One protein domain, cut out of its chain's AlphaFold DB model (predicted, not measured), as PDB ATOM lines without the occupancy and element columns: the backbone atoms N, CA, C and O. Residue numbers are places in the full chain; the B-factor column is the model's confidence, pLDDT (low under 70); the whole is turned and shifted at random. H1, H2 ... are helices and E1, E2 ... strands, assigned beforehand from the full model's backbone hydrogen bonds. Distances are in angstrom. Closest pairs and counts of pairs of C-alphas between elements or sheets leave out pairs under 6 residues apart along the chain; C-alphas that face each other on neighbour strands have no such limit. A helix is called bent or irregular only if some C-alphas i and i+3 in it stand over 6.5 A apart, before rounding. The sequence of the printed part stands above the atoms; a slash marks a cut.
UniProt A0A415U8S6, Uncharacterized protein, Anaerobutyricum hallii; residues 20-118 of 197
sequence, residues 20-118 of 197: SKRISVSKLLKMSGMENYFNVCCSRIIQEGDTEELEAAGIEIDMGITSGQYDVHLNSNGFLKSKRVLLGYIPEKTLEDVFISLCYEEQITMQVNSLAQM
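AT A GLANCE: This is residues 20 to 118 of the 197 residues of an uncharacterized protein of Anaerobutyricum hallii (UniProt A0A415U8S6). A small head is built round a strand hairpin, E1 and E2, with the helical hairpin H1 and H2 packed mainly on E2 and the short helix H3 at the beginning of E1. One long helix, H5, touches the head through H3 and runs on past it as an arm to residue 118. The printed part has 99 residues with five named helices and two named strands, in the order H1 H2 E1 E2 H3 H4 H5; the sheet, E1 - E2, is antiparallel and the class is mostly helix. The whole is compact, with a radius of gyration of the C-alphas of 14.0 A and spans of 45 by 31 by 24 A.

HOW THE PARTS SIT: Strands E1, residues 59 to 63, and E2, residues 70 to 74, form an antiparallel hairpin at 155 degrees; N 60 and O 73 are 2.9 A apart and N 71 and O 62 are 2.9 A apart, within hydrogen-bond range. Residues 23 to 24 pair briefly with residues 73 to 74 of E2, antiparallel. H1, residues 25 to 31, has its closest C-alphas to E2 at Val 25 and Val 72, 5.5 A apart. H2, residues 35 to 48, comes closest to E2 at the C-alphas of Cys 42 and Val 72, 6.1 A. H1 and H2 touch as a helical hairpin, closest at the C-alphas of Leu 29 and Glu 35, 5.2 A; they run opposite ways at a steep tilt of 36 degrees, only just past shallow. H4, residues 83 to 86, touches residues 41 to 45 of H2, closest at the C-alphas of Ile 45 and Val 85, 6.4 A. The closest C-alphas of E1 and H3, residues 76 to 81, are those of Ile 59 and Gly 78, 4.9 A apart. H5, residues 92 to 118, touches H3 with its residues 99 to 106 alone, closest at the C-alphas of Ser 76 and Leu 102, 5.7 A; they run opposite ways at a steep tilt of 44 degrees. H5 is apart from H1, H2, E1 and E2. In H1, H3 and H5 every O i to N i+4 pair is within hydrogen-bond range, in H2 8 of 10; H4 is too short for such a pair.

IN THESE COORDINATES: H1 begins at C-alpha 25, (-53.669, 16.756, 230.819), and measures 10.0 A. H2 is 20.1 A long and irregular, with C-alphas 36 and 39 7.7 A apart. E1 measures 12.9 A and E2 13.2 A, H3 8.8 A and H4 5.0 A. H5, 38.6 A long, runs from C-alpha 92 at (-59.440, 13.762, 244.147) to C-alpha 118 at (-60.078, 50.198, 231.444).

THE WHOLE: The two C-alphas farthest apart, those of Asn 36 and Met 118, are 45.9 A apart. The printed part has no cut, and no link is long. The mean pLDDT of the printed part is 87.7; residues 50 to 52 and 65 to 68 are under 70.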
ATOM      1  N   SER A  20     -55.938  33.328 229.692       82.06
ATOM      2  CA  SER A  20     -55.927  32.548 230.928       82.06
ATOM      3  C   SER A  20     -55.048  31.317 230.772       82.06
ATOM      4  O   SER A  20     -55.028  30.669 229.722       82.06
ATOM      5  N   LYS A  21     -54.312  31.000 231.835       86.38
ATOM      6  CA  LYS A  21     -53.479  29.805 231.894       86.38
ATOM      7  C   LYS A  21     -54.373  28.571 231.790       86.38
ATOM      8  O   LYS A  21     -55.378  28.469 232.486       86.38
ATOM      9  N   ARG A  22     -53.985  27.637 230.930       91.56
ATOM     10  CA  ARG A  22     -54.626  26.327 230.794       91.56
ATOM     11  C   ARG A  22     -53.676  25.256 231.300       91.56
ATOM     12  O   ARG A  22     -52.454  25.405 231.176       91.56
ATOM     13  N   ILE A  23     -54.219  24.198 231.886       93.31
ATOM     14  CA  ILE A  23     -53.430  23.061 232.347       93.31
ATOM     15  C   ILE A  23     -53.452  21.941 231.316       93.31
ATOM     16  O   ILE A  23     -54.500  21.606 230.777       93.31
ATOM     17  N   SER A  24     -52.283  21.367 231.056       93.44
ATOM     18  CA  SER A  24     -52.132  20.213 230.171       93.44
ATOM     19  C   SER A  24     -52.498  18.932 230.922       93.44
ATOM     20  O   SER A  24     -52.019  18.700 232.042       93.44
ATOM     21  N   VAL A  25     -53.315  18.083 230.296       93.50
ATOM     22  CA  VAL A  25     -53.669  16.756 230.819       93.50
ATOM     23  C   VAL A  25     -52.425  15.872 230.907       93.50
ATOM     24  O   VAL A  25     -52.274  15.130 231.878       93.50
ATOM     25  N   SER A  26     -51.476  16.011 229.973       92.81
ATOM     26  CA  SER A  26     -50.181  15.324 230.060       92.81
ATOM     27  C   SER A  26     -49.456  15.645 231.367       92.81
ATOM     28  O   SER A  26     -49.030  14.743 232.088       92.81
ATOM     29  N   LYS A  27     -49.347  16.934 231.715       92.25
ATOM     30  CA  LYS A  27     -48.675  17.369 232.952       92.25
ATOM     31  C   LYS A  27     -49.402  16.884 234.202       92.25
ATOM     32  O   LYS A  27     -48.743  16.454 235.143       92.25
ATOM     33  N   LEU A  28     -50.731  16.922 234.192       92.81
ATOM     34  CA  LEU A  28     -51.557  16.411 235.284       92.81
ATOM     35  C   LEU A  28     -51.297  14.929 235.559       92.81
ATOM     36  O   LEU A  28     -51.063  14.541 236.699       92.81
ATOM     37  N   LEU A  29     -51.269  14.107 234.510       93.12
ATOM     38  CA  LEU A  29     -51.016  12.675 234.650       93.12
ATOM     39  C   LEU A  29     -49.578  12.378 235.085       93.12
ATOM     40  O   LEU A  29     -49.377  11.483 235.904       93.12
ATOM     41  N   LYS A  30     -48.596  13.158 234.616       92.75
ATOM     42  CA  LYS A  30     -47.199  13.086 235.088       92.75
ATOM     43  C   LYS A  30     -47.089  13.310 236.593       92.75
ATOM     44  O   LYS A  30     -46.417  12.547 237.279       92.75
ATOM     45  N   MET A  31     -47.801  14.301 237.131       90.50
ATOM     46  CA  MET A  31     -47.797  14.592 238.572       90.50
ATOM     47  C   MET A  31     -48.324  13.433 239.430       90.50
ATOM     48  O   MET A  31     -47.965  13.336 240.600       90.50
ATOM     49  N   SER A  32     -49.152  12.556 238.861       89.75
ATOM     50  CA  SER A  32     -49.708  11.386 239.548       89.75
ATOM     51  C   SER A  32     -49.088  10.057 239.111       89.75
ATOM     52  O   SER A  32     -49.566   9.011 239.535       89.75
ATOM     53  N   GLY A  33     -48.042  10.070 238.276       90.50
ATOM     54  CA  GLY A  33     -47.390   8.852 237.778       90.50
ATOM     55  C   GLY A  33     -48.241   8.026 236.804       90.50
ATOM     56  O   GLY A  33     -48.022   6.828 236.655       90.50
ATOM     57  N   MET A  34     -49.220   8.646 236.138       92.88
ATOM     58  CA  MET A  34     -50.232   7.986 235.291       92.88
ATOM     59  C   MET A  34     -50.062   8.305 233.800       92.88
ATOM     60  O   MET A  34     -51.005   8.284 233.012       92.88
ATOM     61  N   GLU A  35     -48.828   8.585 233.403       91.00
ATOM     62  CA  GLU A  35     -48.407   9.026 232.068       91.00
ATOM     63  C   GLU A  35     -48.802   8.035 230.968       91.00
ATOM     64  O   GLU A  35     -49.215   8.432 229.880       91.00
ATOM     65  N   ASN A  36     -48.760   6.740 231.287       92.06
ATOM     66  CA  ASN A  36     -49.126   5.655 230.375       92.06
ATOM     67  C   ASN A  36     -50.603   5.703 229.946       92.06
ATOM     68  O   ASN A  36     -50.961   5.147 228.911       92.06
ATOM     69  N   TYR A  37     -51.459   6.385 230.712       91.25
ATOM     70  CA  TYR A  37     -52.884   6.534 230.412       91.25
ATOM     71  C   TYR A  37     -53.213   7.812 229.640       91.25
ATOM     72  O   TYR A  37     -54.386   8.074 229.379       91.25
ATOM     73  N   PHE A  38     -52.205   8.593 229.245       91.62
ATOM     74  CA  PHE A  38     -52.377   9.890 228.596       91.62
ATOM     75  C   PHE A  38     -53.338   9.863 227.404       91.62
ATOM     76  O   PHE A  38     -54.343  10.577 227.414       91.62
ATOM     77  N   ASN A  39     -53.085   8.989 226.428       90.25
ATOM     78  CA  ASN A  39     -53.913   8.898 225.222       90.25
ATOM     79  C   ASN A  39     -55.357   8.493 225.546       90.25
ATOM     80  O   ASN A  39     -56.298   9.017 224.954       90.25
ATOM     81  N   VAL A  40     -55.538   7.579 226.507       91.81
ATOM     82  CA  VAL A  40     -56.862   7.083 226.910       91.81
ATOM     83  C   VAL A  40     -57.643   8.178 227.632       91.81
ATOM     84  O   VAL A  40     -58.803   8.416 227.307       91.81
ATOM     85  N   CYS A  41     -57.006   8.870 228.575       91.62
ATOM     86  CA  CYS A  41     -57.609   9.969 229.320       91.62
ATOM     87  C   CYS A  41     -58.033  11.106 228.378       91.62
ATOM     88  O   CYS A  41     -59.194  11.507 228.398       91.62
ATOM     89  N   CYS A  42     -57.140  11.556 227.488       91.19
ATOM     90  CA  CYS A  42     -57.453  12.617 226.528       91.19
ATOM     91  C   CYS A  42     -58.580  12.216 225.570       91.19
ATOM     92  O   CYS A  42     -59.507  12.995 225.365       91.19
ATOM     93  N   SER A  43     -58.557  10.982 225.050       90.31
ATOM     94  CA  SER A  43     -59.625  10.477 224.178       90.31
ATOM     95  C   SER A  43     -60.978  10.468 224.891       90.31
ATOM     96  O   SER A  43     -61.976  10.881 224.310       90.31
ATOM     97  N   ARG A  44     -61.019  10.046 226.160       91.12
ATOM     98  CA  ARG A  44     -62.249  10.046 226.962       91.12
ATOM     99  C   ARG A  44     -62.758  11.452 227.258       91.12
ATOM    100  O   ARG A  44     -63.958  11.665 227.187       91.12
ATOM    101  N   ILE A  45     -61.870  12.402 227.550       91.19
ATOM    102  CA  ILE A  45     -62.254  13.811 227.736       91.19
ATOM    103  C   ILE A  45     -62.890  14.364 226.457       91.19
ATOM    104  O   ILE A  45     -63.928  15.013 226.525       91.19
ATOM    105  N   ILE A  46     -62.299  14.074 225.297       88.75
ATOM    106  CA  ILE A  46     -62.830  14.518 224.003       88.75
ATOM    107  C   ILE A  46     -64.169  13.841 223.691       88.75
ATOM    108  O   ILE A  46     -65.057  14.497 223.170       88.75
ATOM    109  N   GLN A  47     -64.331  12.555 224.017       86.81
ATOM    110  CA  GLN A  47     -65.580  11.813 223.800       86.81
ATOM    111  C   GLN A  47     -66.714  12.244 224.737       86.81
ATOM    112  O   GLN A  47     -67.872  12.232 224.332       86.81
ATOM    113  N   GLU A  48     -66.403  12.565 225.997       83.62
ATOM    114  CA  GLU A  48     -67.391  13.054 226.967       83.62
ATOM    115  C   GLU A  48     -67.716  14.544 226.756       83.62
ATOM    116  O   GLU A  48     -68.760  15.017 227.207       83.62
ATOM    117  N   GLY A  49     -66.846  15.288 226.069       73.56
ATOM    118  CA  GLY A  49     -67.119  16.645 225.618       73.56
ATOM    119  C   GLY A  49     -67.963  16.644 224.345       73.56
ATOM    120  O   GLY A  49     -67.626  15.979 223.373       73.56
ATOM    121  N   ASP A  50     -69.053  17.408 224.334       67.44
ATOM    122  CA  ASP A  50     -69.846  17.595 223.119       67.44
ATOM    123  C   ASP A  50     -68.964  18.248 222.039       67.44
ATOM    124  O   ASP A  50     -68.432  19.348 222.234       67.44
ATOM    125  N   THR A  51     -68.717  17.531 220.939       60.81
ATOM    126  CA  THR A  51     -67.630  17.831 219.990       60.81
ATOM    127  C   THR A  51     -67.785  19.177 219.284       60.81
ATOM    128  O   THR A  51     -66.795  19.724 218.801       60.81
ATOM    129  N   GLU A  52     -68.996  19.734 219.250       61.62
ATOM    130  CA  GLU A  52     -69.280  21.035 218.635       61.62
ATOM    131  C   GLU A  52     -68.995  22.226 219.573       61.62
ATOM    132  O   GLU A  52     -68.862  23.357 219.109       61.62
ATOM    133  N   GLU A  53     -68.800  21.988 220.877       75.56
ATOM    134  CA  GLU A  53     -68.641  23.044 221.888       75.56
ATOM    135  C   GLU A  53     -67.414  22.866 222.799       75.56
ATOM    136  O   GLU A  53     -67.346  23.481 223.864       75.56
ATOM    137  N   LEU A  54     -66.405  22.073 222.417       82.06
ATOM    138  CA  LEU A  54     -65.225  21.827 223.267       82.06
ATOM    139  C   LEU A  54     -64.543  23.122 223.740       82.06
ATOM    140  O   LEU A  54     -64.246  23.273 224.927       82.06
ATOM    141  N   GLU A  55     -64.372  24.103 222.853       82.44
ATOM    142  CA  GLU A  55     -63.757  25.378 223.231       82.44
ATOM    143  C   GLU A  55     -64.635  26.172 224.214       82.44
ATOM    144  O   GLU A  55     -64.128  26.692 225.212       82.44
ATOM    145  N   ALA A  56     -65.956  26.201 223.999       81.50
ATOM    146  CA  ALA A  56     -66.920  26.820 224.917       81.50
ATOM    147  C   ALA A  56     -66.993  26.075 226.262       81.50
ATOM    148  O   ALA A  56     -67.181  26.670 227.323       81.50
ATOM    149  N   ALA A  57     -66.766  24.763 226.231       83.69
ATOM    150  CA  ALA A  57     -66.596  23.911 227.390       83.69
ATOM    151  C   ALA A  57     -65.264  24.143 228.112       83.69
ATOM    152  O   ALA A  57     -65.106  23.642 229.223       83.69
ATOM    153  N   GLY A  58     -64.342  24.922 227.540       86.56
ATOM    154  CA  GLY A  58     -63.054  25.223 228.147       86.56
ATOM    155  C   GLY A  58     -61.979  24.165 227.906       86.56
ATOM    156  O   GLY A  58     -61.010  24.090 228.667       86.56
ATOM    157  N   ILE A  59     -62.166  23.351 226.868       91.00
ATOM    158  CA  ILE A  59     -61.295  22.261 226.440       91.00
ATOM    159  C   ILE A  59     -60.651  22.671 225.113       91.00
ATOM    160  O   ILE A  59     -61.334  22.914 224.122       91.00
ATOM    161  N   GLU A  60     -59.326  22.751 225.084       90.69
ATOM    162  CA  GLU A  60     -58.543  23.026 223.878       90.69
ATOM    163  C   GLU A  60     -57.678  21.826 223.535       90.69
ATOM    164  O   GLU A  60     -57.061  21.224 224.411       90.69
ATOM    165  N   ILE A  61     -57.637  21.487 222.253       89.25
ATOM    166  CA  ILE A  61     -56.798  20.414 221.735       89.25
ATOM    167  C   ILE A  61     -55.600  21.075 221.060       89.25
ATOM    168  O   ILE A  61     -55.750  21.733 220.030       89.25
ATOM    169  N   ASP A  62     -54.422  20.906 221.651       87.00
ATOM    170  CA  ASP A  62     -53.162  21.341 221.057       87.00
ATOM    171  C   ASP A  62     -52.609  20.208 220.188       87.00
ATOM    172  O   ASP A  62     -52.241  19.140 220.685       87.00
ATOM    173  N   MET A  63     -52.603  20.422 218.874       81.69
ATOM    174  CA  MET A  63     -52.086  19.461 217.902       81.69
ATOM    175  C   MET A  63     -50.588  19.709 217.717       81.69
ATOM    176  O   MET A  63     -50.168  20.747 217.203       81.69
ATOM    177  N   GLY A  64     -49.769  18.738 218.112       70.56
ATOM    178  CA  GLY A  64     -48.325  18.788 217.938       70.56
ATOM    179  C   GLY A  64     -47.904  18.798 216.464       70.56
ATOM    180  O   GLY A  64     -48.611  18.331 215.574       70.56
ATOM    181  N   ILE A  65     -46.693  19.307 216.213       53.97
ATOM    182  CA  ILE A  65     -46.089  19.425 214.870       53.97
ATOM    183  C   ILE A  65     -45.818  18.037 214.250       53.97
ATOM    184  O   ILE A  65     -45.799  17.884 213.030       53.97
ATOM    185  N   THR A  66     -45.626  17.014 215.087       52.03
ATOM    186  CA  THR A  66     -45.426  15.622 214.668       52.03
ATOM    187  C   THR A  66     -46.768  14.897 214.601       52.03
ATOM    188  O   THR A  66     -47.535  14.909 215.564       52.03
ATOM    189  N   SER A  67     -47.040  14.228 213.476       51.53
ATOM    190  CA  SER A  67     -48.306  13.530 213.222       51.53
ATOM    191  C   SER A  67     -48.706  12.606 214.380       51.53
ATOM    192  O   SER A  67     -47.984  11.660 214.695       51.53
ATOM    193  N   GLY A  68     -49.870  12.860 214.980       60.59
ATOM    194  CA  GLY A  68     -50.490  11.982 215.976       60.59
ATOM    195  C   GLY A  68     -50.193  12.310 217.441       60.59
ATOM    196  O   GLY A  68     -50.746  11.647 218.314       60.59
ATOM    197  N   GLN A  69     -49.376  13.325 217.737       71.94
ATOM    198  CA  GLN A  69     -49.236  13.834 219.104       71.94
ATOM    199  C   GLN A  69     -50.196  15.004 219.315       71.94
ATOM    200  O   GLN A  69     -50.084  16.020 218.637       71.94
ATOM    201  N   TYR A  70     -51.131  14.859 220.248       85.56
ATOM    202  CA  TYR A  70     -52.008  15.937 220.694       85.56
ATOM    203  C   TYR A  70     -52.035  15.973 222.220       85.56
ATOM    204  O   TYR A  70     -51.823  14.944 222.863       85.56
ATOM    205  N   ASP A  71     -52.275  17.145 222.795       89.56
ATOM    206  CA  ASP A  71     -52.529  17.318 224.224       89.56
ATOM    207  C   ASP A  71     -53.847  18.057 224.433       89.56
ATOM    208  O   ASP A  71     -54.290  18.842 223.595       89.56
ATOM    209  N   VAL A  72     -54.485  17.784 225.564       91.81
ATOM    210  CA  VAL A  72     -55.718  18.446 225.967       91.81
ATOM    211  C   VAL A  72     -55.380  19.464 227.043       91.81
ATOM    212  O   VAL A  72     -54.776  19.153 228.071       91.81
ATOM    213  N   HIS A  73     -55.772  20.702 226.790       93.88
ATOM    214  CA  HIS A  73     -55.552  21.848 227.645       93.88
ATOM    215  C   HIS A  73     -56.884  22.303 228.231       93.88
ATOM    216  O   HIS A  73     -57.835  22.592 227.510       93.88
ATOM    217  N   LEU A  74     -56.948  22.376 229.557       93.81
ATOM    218  CA  LEU A  74     -58.170  22.667 230.296       93.81
ATOM    219  C   LEU A  74     -58.049  24.018 231.000       93.81
ATOM    220  O   LEU A  74     -57.061  24.285 231.688       93.81
ATOM    221  N   ASN A  75     -59.060  24.866 230.843       92.56
ATOM    222  CA  ASN A  75     -59.309  25.969 231.774       92.56
ATOM    223  C   ASN A  75     -60.126  25.452 232.984       92.56
ATOM    224  O   ASN A  75     -60.394  24.250 233.072       92.56
ATOM    225  N   SER A  76     -60.534  26.311 233.920       92.38
ATOM    226  CA  SER A  76     -61.299  25.881 235.106       92.38
ATOM    227  C   SER A  76     -62.621  25.175 234.750       92.38
ATOM    228  O   SER A  76     -62.941  24.132 235.323       92.38
ATOM    229  N   ASN A  77     -63.351  25.676 233.750       91.00
ATOM    230  CA  ASN A  77     -64.600  25.081 233.270       91.00
ATOM    231  C   ASN A  77     -64.364  23.715 232.613       91.00
ATOM    232  O   ASN A  77     -65.051  22.745 232.941       91.00
ATOM    233  N   GLY A  78     -63.367  23.623 231.730       91.75
ATOM    234  CA  GLY A  78     -62.987  22.375 231.069       91.75
ATOM    235  C   GLY A  78     -62.512  21.333 232.071       91.75
ATOM    236  O   GLY A  78     -62.835  20.153 231.942       91.75
ATOM    237  N   PHE A  79     -61.820  21.775 233.122       94.06
ATOM    238  CA  PHE A  79     -61.397  20.930 234.230       94.06
ATOM    239  C   PHE A  79     -62.590  20.342 234.988       94.06
ATOM    240  O   PHE A  79     -62.629  19.133 235.209       94.06
ATOM    241  N   LEU A  80     -63.595  21.158 235.332       91.94
ATOM    242  CA  LEU A  80     -64.814  20.679 235.993       91.94
ATOM    243  C   LEU A  80     -65.603  19.704 235.121       91.94
ATOM    244  O   LEU A  80     -65.996  18.642 235.605       91.94
ATOM    245  N   LYS A  81     -65.790  20.026 233.837       91.00
ATOM    246  CA  LYS A  81     -66.460  19.130 232.881       91.00
ATOM    247  C   LYS A  81     -65.717  17.798 232.738       91.00
ATOM    248  O   LYS A  81     -66.347  16.753 232.645       91.00
ATOM    249  N   SER A  82     -64.389  17.829 232.827       93.00
ATOM    250  CA  SER A  82     -63.528  16.644 232.744       93.00
ATOM    251  C   SER A  82     -63.308  15.934 234.090       93.00
ATOM    252  O   SER A  82     -62.652  14.890 234.114       93.00
ATOM    253  N   LYS A  83     -63.837  16.450 235.217       93.06
ATOM    254  CA  LYS A  83     -63.539  15.948 236.577       93.06
ATOM    255  C   LYS A  83     -63.791  14.447 236.694       93.06
ATOM    256  O   LYS A  83     -62.970  13.731 237.262       93.06
ATOM    257  N   ARG A  84     -64.899  13.956 236.130       93.19
ATOM    258  CA  ARG A  84     -65.268  12.534 236.178       93.19
ATOM    259  C   ARG A  84     -64.221  11.638 235.516       93.19
ATOM    260  O   ARG A  84     -63.884  10.598 236.076       93.19
ATOM    261  N   VAL A  85     -63.706  12.032 234.351       94.12
ATOM    262  CA  VAL A  85     -62.646  11.286 233.656       94.12
ATOM    263  C   VAL A  85     -61.353  11.352 234.458       94.12
ATOM    264  O   VAL A  85     -60.738  10.318 234.709       94.12
ATOM    265  N   LEU A  86     -60.972  12.552 234.903       94.62
ATOM    266  CA  LEU A  86     -59.725  12.794 235.629       94.62
ATOM    267  C   LEU A  86     -59.653  12.010 236.946       94.62
ATOM    268  O   LEU A  86     -58.599  11.458 237.252       94.62
ATOM    269  N   LEU A  87     -60.765  11.878 237.677       95.25
ATOM    270  CA  LEU A  87     -60.853  11.077 238.908       95.25
ATOM    271  C   LEU A  87     -60.544   9.586 238.700       95.25
ATOM    272  O   LEU A  87     -60.175   8.901 239.648       95.25
ATOM    273  N   GLY A  88     -60.670   9.075 237.472       93.12
ATOM    274  CA  GLY A  88     -60.278   7.703 237.138       93.12
ATOM    275  C   GLY A  88     -58.764   7.476 237.118       93.12
ATOM    276  O   GLY A  88     -58.327   6.328 237.091       93.12
ATOM    277  N   TYR A  89     -57.968   8.549 237.120       94.06
ATOM    278  CA  TYR A  89     -56.511   8.491 236.993       94.06
ATOM    279  C   TYR A  89     -55.786   9.262 238.099       94.06
ATOM    280  O   TYR A  89     -54.687   8.885 238.486       94.06
ATOM    281  N   ILE A  90     -56.372  10.345 238.602       94.69
ATOM    282  CA  ILE A  90     -55.725  11.284 239.517       94.69
ATOM    283  C   ILE A  90     -56.523  11.326 240.828       94.69
ATOM    284  O   ILE A  90     -57.751  11.433 240.780       94.69
ATOM    285  N   PRO A  91     -55.858  11.282 241.999       94.19
ATOM    286  CA  PRO A  91     -56.533  11.397 243.287       94.19
ATOM    287  C   PRO A  91     -57.341  12.694 243.413       94.19
ATOM    288  O   PRO A  91     -56.865  13.765 243.034       94.19
ATOM    289  N   GLU A  92     -58.528  12.615 244.021       94.56
ATOM    290  CA  GLU A  92     -59.440  13.762 244.147       94.56
ATOM    291  C   GLU A  92     -58.776  14.980 244.794       94.56
ATOM    292  O   GLU A  92     -58.850  16.074 244.244       94.56
ATOM    293  N   LYS A  93     -58.028  14.778 245.883       93.94
ATOM    294  CA  LYS A  93     -57.304  15.856 246.568       93.94
ATOM    295  C   LYS A  93     -56.362  16.625 245.631       93.94
ATOM    296  O   LYS A  93     -56.320  17.847 245.655       93.94
ATOM    297  N   THR A  94     -55.629  15.914 244.772       93.44
ATOM    298  CA  THR A  94     -54.731  16.542 243.792       93.44
ATOM    299  C   THR A  94     -55.518  17.346 242.758       93.44
ATOM    300  O   THR A  94     -55.080  18.424 242.362       93.44
ATOM    301  N   LEU A  95     -56.683  16.853 242.331       94.31
ATOM    302  CA  LEU A  95     -57.548  17.587 241.408       94.31
ATOM    303  C   LEU A  95     -58.142  18.845 242.048       94.31
ATOM    304  O   LEU A  95     -58.226  19.871 241.377       94.31
ATOM    305  N   GLU A  96     -58.525  18.788 243.321       94.62
ATOM    306  CA  GLU A  96     -59.026  19.944 244.067       94.62
ATOM    307  C   GLU A  96     -57.964  21.040 244.195       94.62
ATOM    308  O   GLU A  96     -58.237  22.193 243.855       94.62
ATOM    309  N   ASP A  97     -56.738  20.680 244.587       94.25
ATOM    310  CA  ASP A  97     -55.620  21.625 244.699       94.25
ATOM    311  C   ASP A  97     -55.329  22.312 243.351       94.25
ATOM    312  O   ASP A  97     -55.160  23.534 243.269       94.25
ATOM    313  N   VAL A  98     -55.324  21.533 242.264       93.88
ATOM    314  CA  VAL A  98     -55.139  22.054 240.904       93.88
ATOM    315  C   VAL A  98     -56.288  22.972 240.496       93.88
ATOM    316  O   VAL A  98     -56.045  24.033 239.917       93.88
ATOM    317  N   PHE A  99     -57.529  22.589 240.788       94.62
ATOM    318  CA  PHE A  99     -58.704  23.380 240.442       94.62
ATOM    319  C   PHE A  99     -58.700  24.737 241.152       94.62
ATOM    320  O   PHE A  99     -58.908  25.766 240.511       94.62
ATOM    321  N   ILE A 100     -58.382  24.761 242.449       94.00
ATOM    322  CA  ILE A 100     -58.241  26.005 243.220       94.00
ATOM    323  C   ILE A 100     -57.164  26.900 242.593       94.00
ATOM    324  O   ILE A 100     -57.385  28.099 242.404       94.00
ATOM    325  N   SER A 101     -56.022  26.317 242.214       91.31
ATOM    326  CA  SER A 101     -54.945  27.055 241.548       91.31
ATOM    327  C   SER A 101     -55.382  27.637 240.196       91.31
ATOM    328  O   SER A 101     -55.091  28.801 239.920       91.31
ATOM    329  N   LEU A 102     -56.123  26.879 239.380       92.75
ATOM    330  CA  LEU A 102     -56.675  27.354 238.106       92.75
ATOM    331  C   LEU A 102     -57.652  28.518 238.296       92.75
ATOM    332  O   LEU A 102     -57.538  29.525 237.600       92.75
ATOM    333  N   CYS A 103     -58.571  28.412 239.256       92.31
ATOM    334  CA  CYS A 103     -59.526  29.477 239.565       92.31
ATOM    335  C   CYS A 103     -58.823  30.769 239.993       92.31
ATOM    336  O   CYS A 103     -59.184  31.855 239.539       92.31
ATOM    337  N   TYR A 104     -57.791  30.663 240.833       90.81
ATOM    338  CA  TYR A 104     -57.002  31.817 241.262       90.81
ATOM    339  C   TYR A 104     -56.259  32.479 240.088       90.81
ATOM    340  O   TYR A 104     -56.286  33.702 239.930       90.81
ATOM    341  N   GLU A 105     -55.649  31.675 239.215       90.06
ATOM    342  CA  GLU A 105     -54.971  32.140 237.999       90.06
ATOM    343  C   GLU A 105     -55.922  32.852 237.025       90.06
ATOM    344  O   GLU A 105     -55.592  33.909 236.472       90.06
ATOM    345  N   GLU A 106     -57.122  32.309 236.828       90.62
ATOM    346  CA  GLU A 106     -58.159  32.935 236.009       90.62
ATOM    347  C   GLU A 106     -58.656  34.239 236.617       90.62
ATOM    348  O   GLU A 106     -58.762  35.231 235.899       90.62
ATOM    349  N   GLN A 107     -58.883  34.281 237.932       90.19
ATOM    350  CA  GLN A 107     -59.297  35.497 238.627       90.19
ATOM    351  C   GLN A 107     -58.267  36.618 238.452       90.19
ATOM    352  O   GLN A 107     -58.641  37.741 238.095       90.19
ATOM    353  N   ILE A 108     -56.974  36.328 238.647       88.69
ATOM    354  CA  ILE A 108     -55.897  37.300 238.401       88.69
ATOM    355  C   ILE A 108     -55.921  37.753 236.944       88.69
ATOM    356  O   ILE A 108     -55.846  38.950 236.667       88.69
ATOM    357  N   THR A 109     -56.031  36.814 236.004       89.31
ATOM    358  CA  THR A 109     -56.036  37.130 234.570       89.31
ATOM    359  C   THR A 109     -57.210  38.040 234.207       89.31
ATOM    360  O   THR A 109     -57.035  39.029 233.496       89.31
ATOM    361  N   MET A 110     -58.393  37.770 234.759       89.12
ATOM    362  CA  MET A 110     -59.594  38.574 234.554       89.12
ATOM    363  C   MET A 110     -59.428  39.992 235.116       89.12
ATOM    364  O   MET A 110     -59.787  40.963 234.451       89.12
ATOM    365  N   GLN A 111     -58.827  40.131 236.302       88.94
ATOM    366  CA  GLN A 111     -58.502  41.436 236.890       88.94
ATOM    367  C   GLN A 111     -57.496  42.213 236.034       88.94
ATOM    368  O   GLN A 111     -57.703  43.399 235.772       88.94
ATOM    369  N   VAL A 112     -56.435  41.554 235.562       88.56
ATOM    370  CA  VAL A 112     -55.428  42.160 234.678       88.56
ATOM    371  C   VAL A 112     -56.069  42.648 233.381       88.56
ATOM    372  O   VAL A 112     -55.851  43.796 232.997       88.56
ATOM    373  N   ASN A 113     -56.888  41.816 232.733       89.25
ATOM    374  CA  ASN A 113     -57.561  42.176 231.485       89.25
ATOM    375  C   ASN A 113     -58.571  43.307 231.692       89.25
ATOM    376  O   ASN A 113     -58.598  44.243 230.900       89.25
ATOM    377  N   SER A 114     -59.335  43.284 232.788       88.19
ATOM    378  CA  SER A 114     -60.260  44.365 233.144       88.19
ATOM    379  C   SER A 114     -59.534  45.703 233.328       88.19
ATOM    380  O   SER A 114     -59.921  46.711 232.734       88.19
ATOM    381  N   LEU A 115     -58.422  45.715 234.071       87.88
ATOM    382  CA  LEU A 115     -57.609  46.918 234.274       87.88
ATOM    383  C   LEU A 115     -56.949  47.402 232.978       87.88
ATOM    384  O   LEU A 115     -56.963  48.598 232.687       87.88
ATOM    385  N   ALA A 116     -56.399  46.489 232.174       87.94
ATOM    386  CA  ALA A 116     -55.822  46.826 230.876       87.94
ATOM    387  C   ALA A 116     -56.883  47.410 229.931       87.94
ATOM    388  O   ALA A 116     -56.632  48.408 229.258       87.94
ATOM    389  N   GLN A 117     -58.084  46.831 229.906       88.44
ATOM    390  CA  GLN A 117     -59.185  47.314 229.083       88.44
ATOM    391  C   GLN A 117     -59.696  48.674 229.557       88.44
ATOM    392  O   GLN A 117     -59.955  49.549 228.731       88.44
ATOM    393  N   MET A 118     -59.774  48.889 230.873       87.38
ATOM    394  CA  MET A 118     -60.078  50.198 231.444       87.38
ATOM    395  C   MET A 118     -59.087  51.247 230.928       87.38
ATOM    396  O   MET A 118     -59.528  52.254 230.387       87.38
TER     397      MET A 118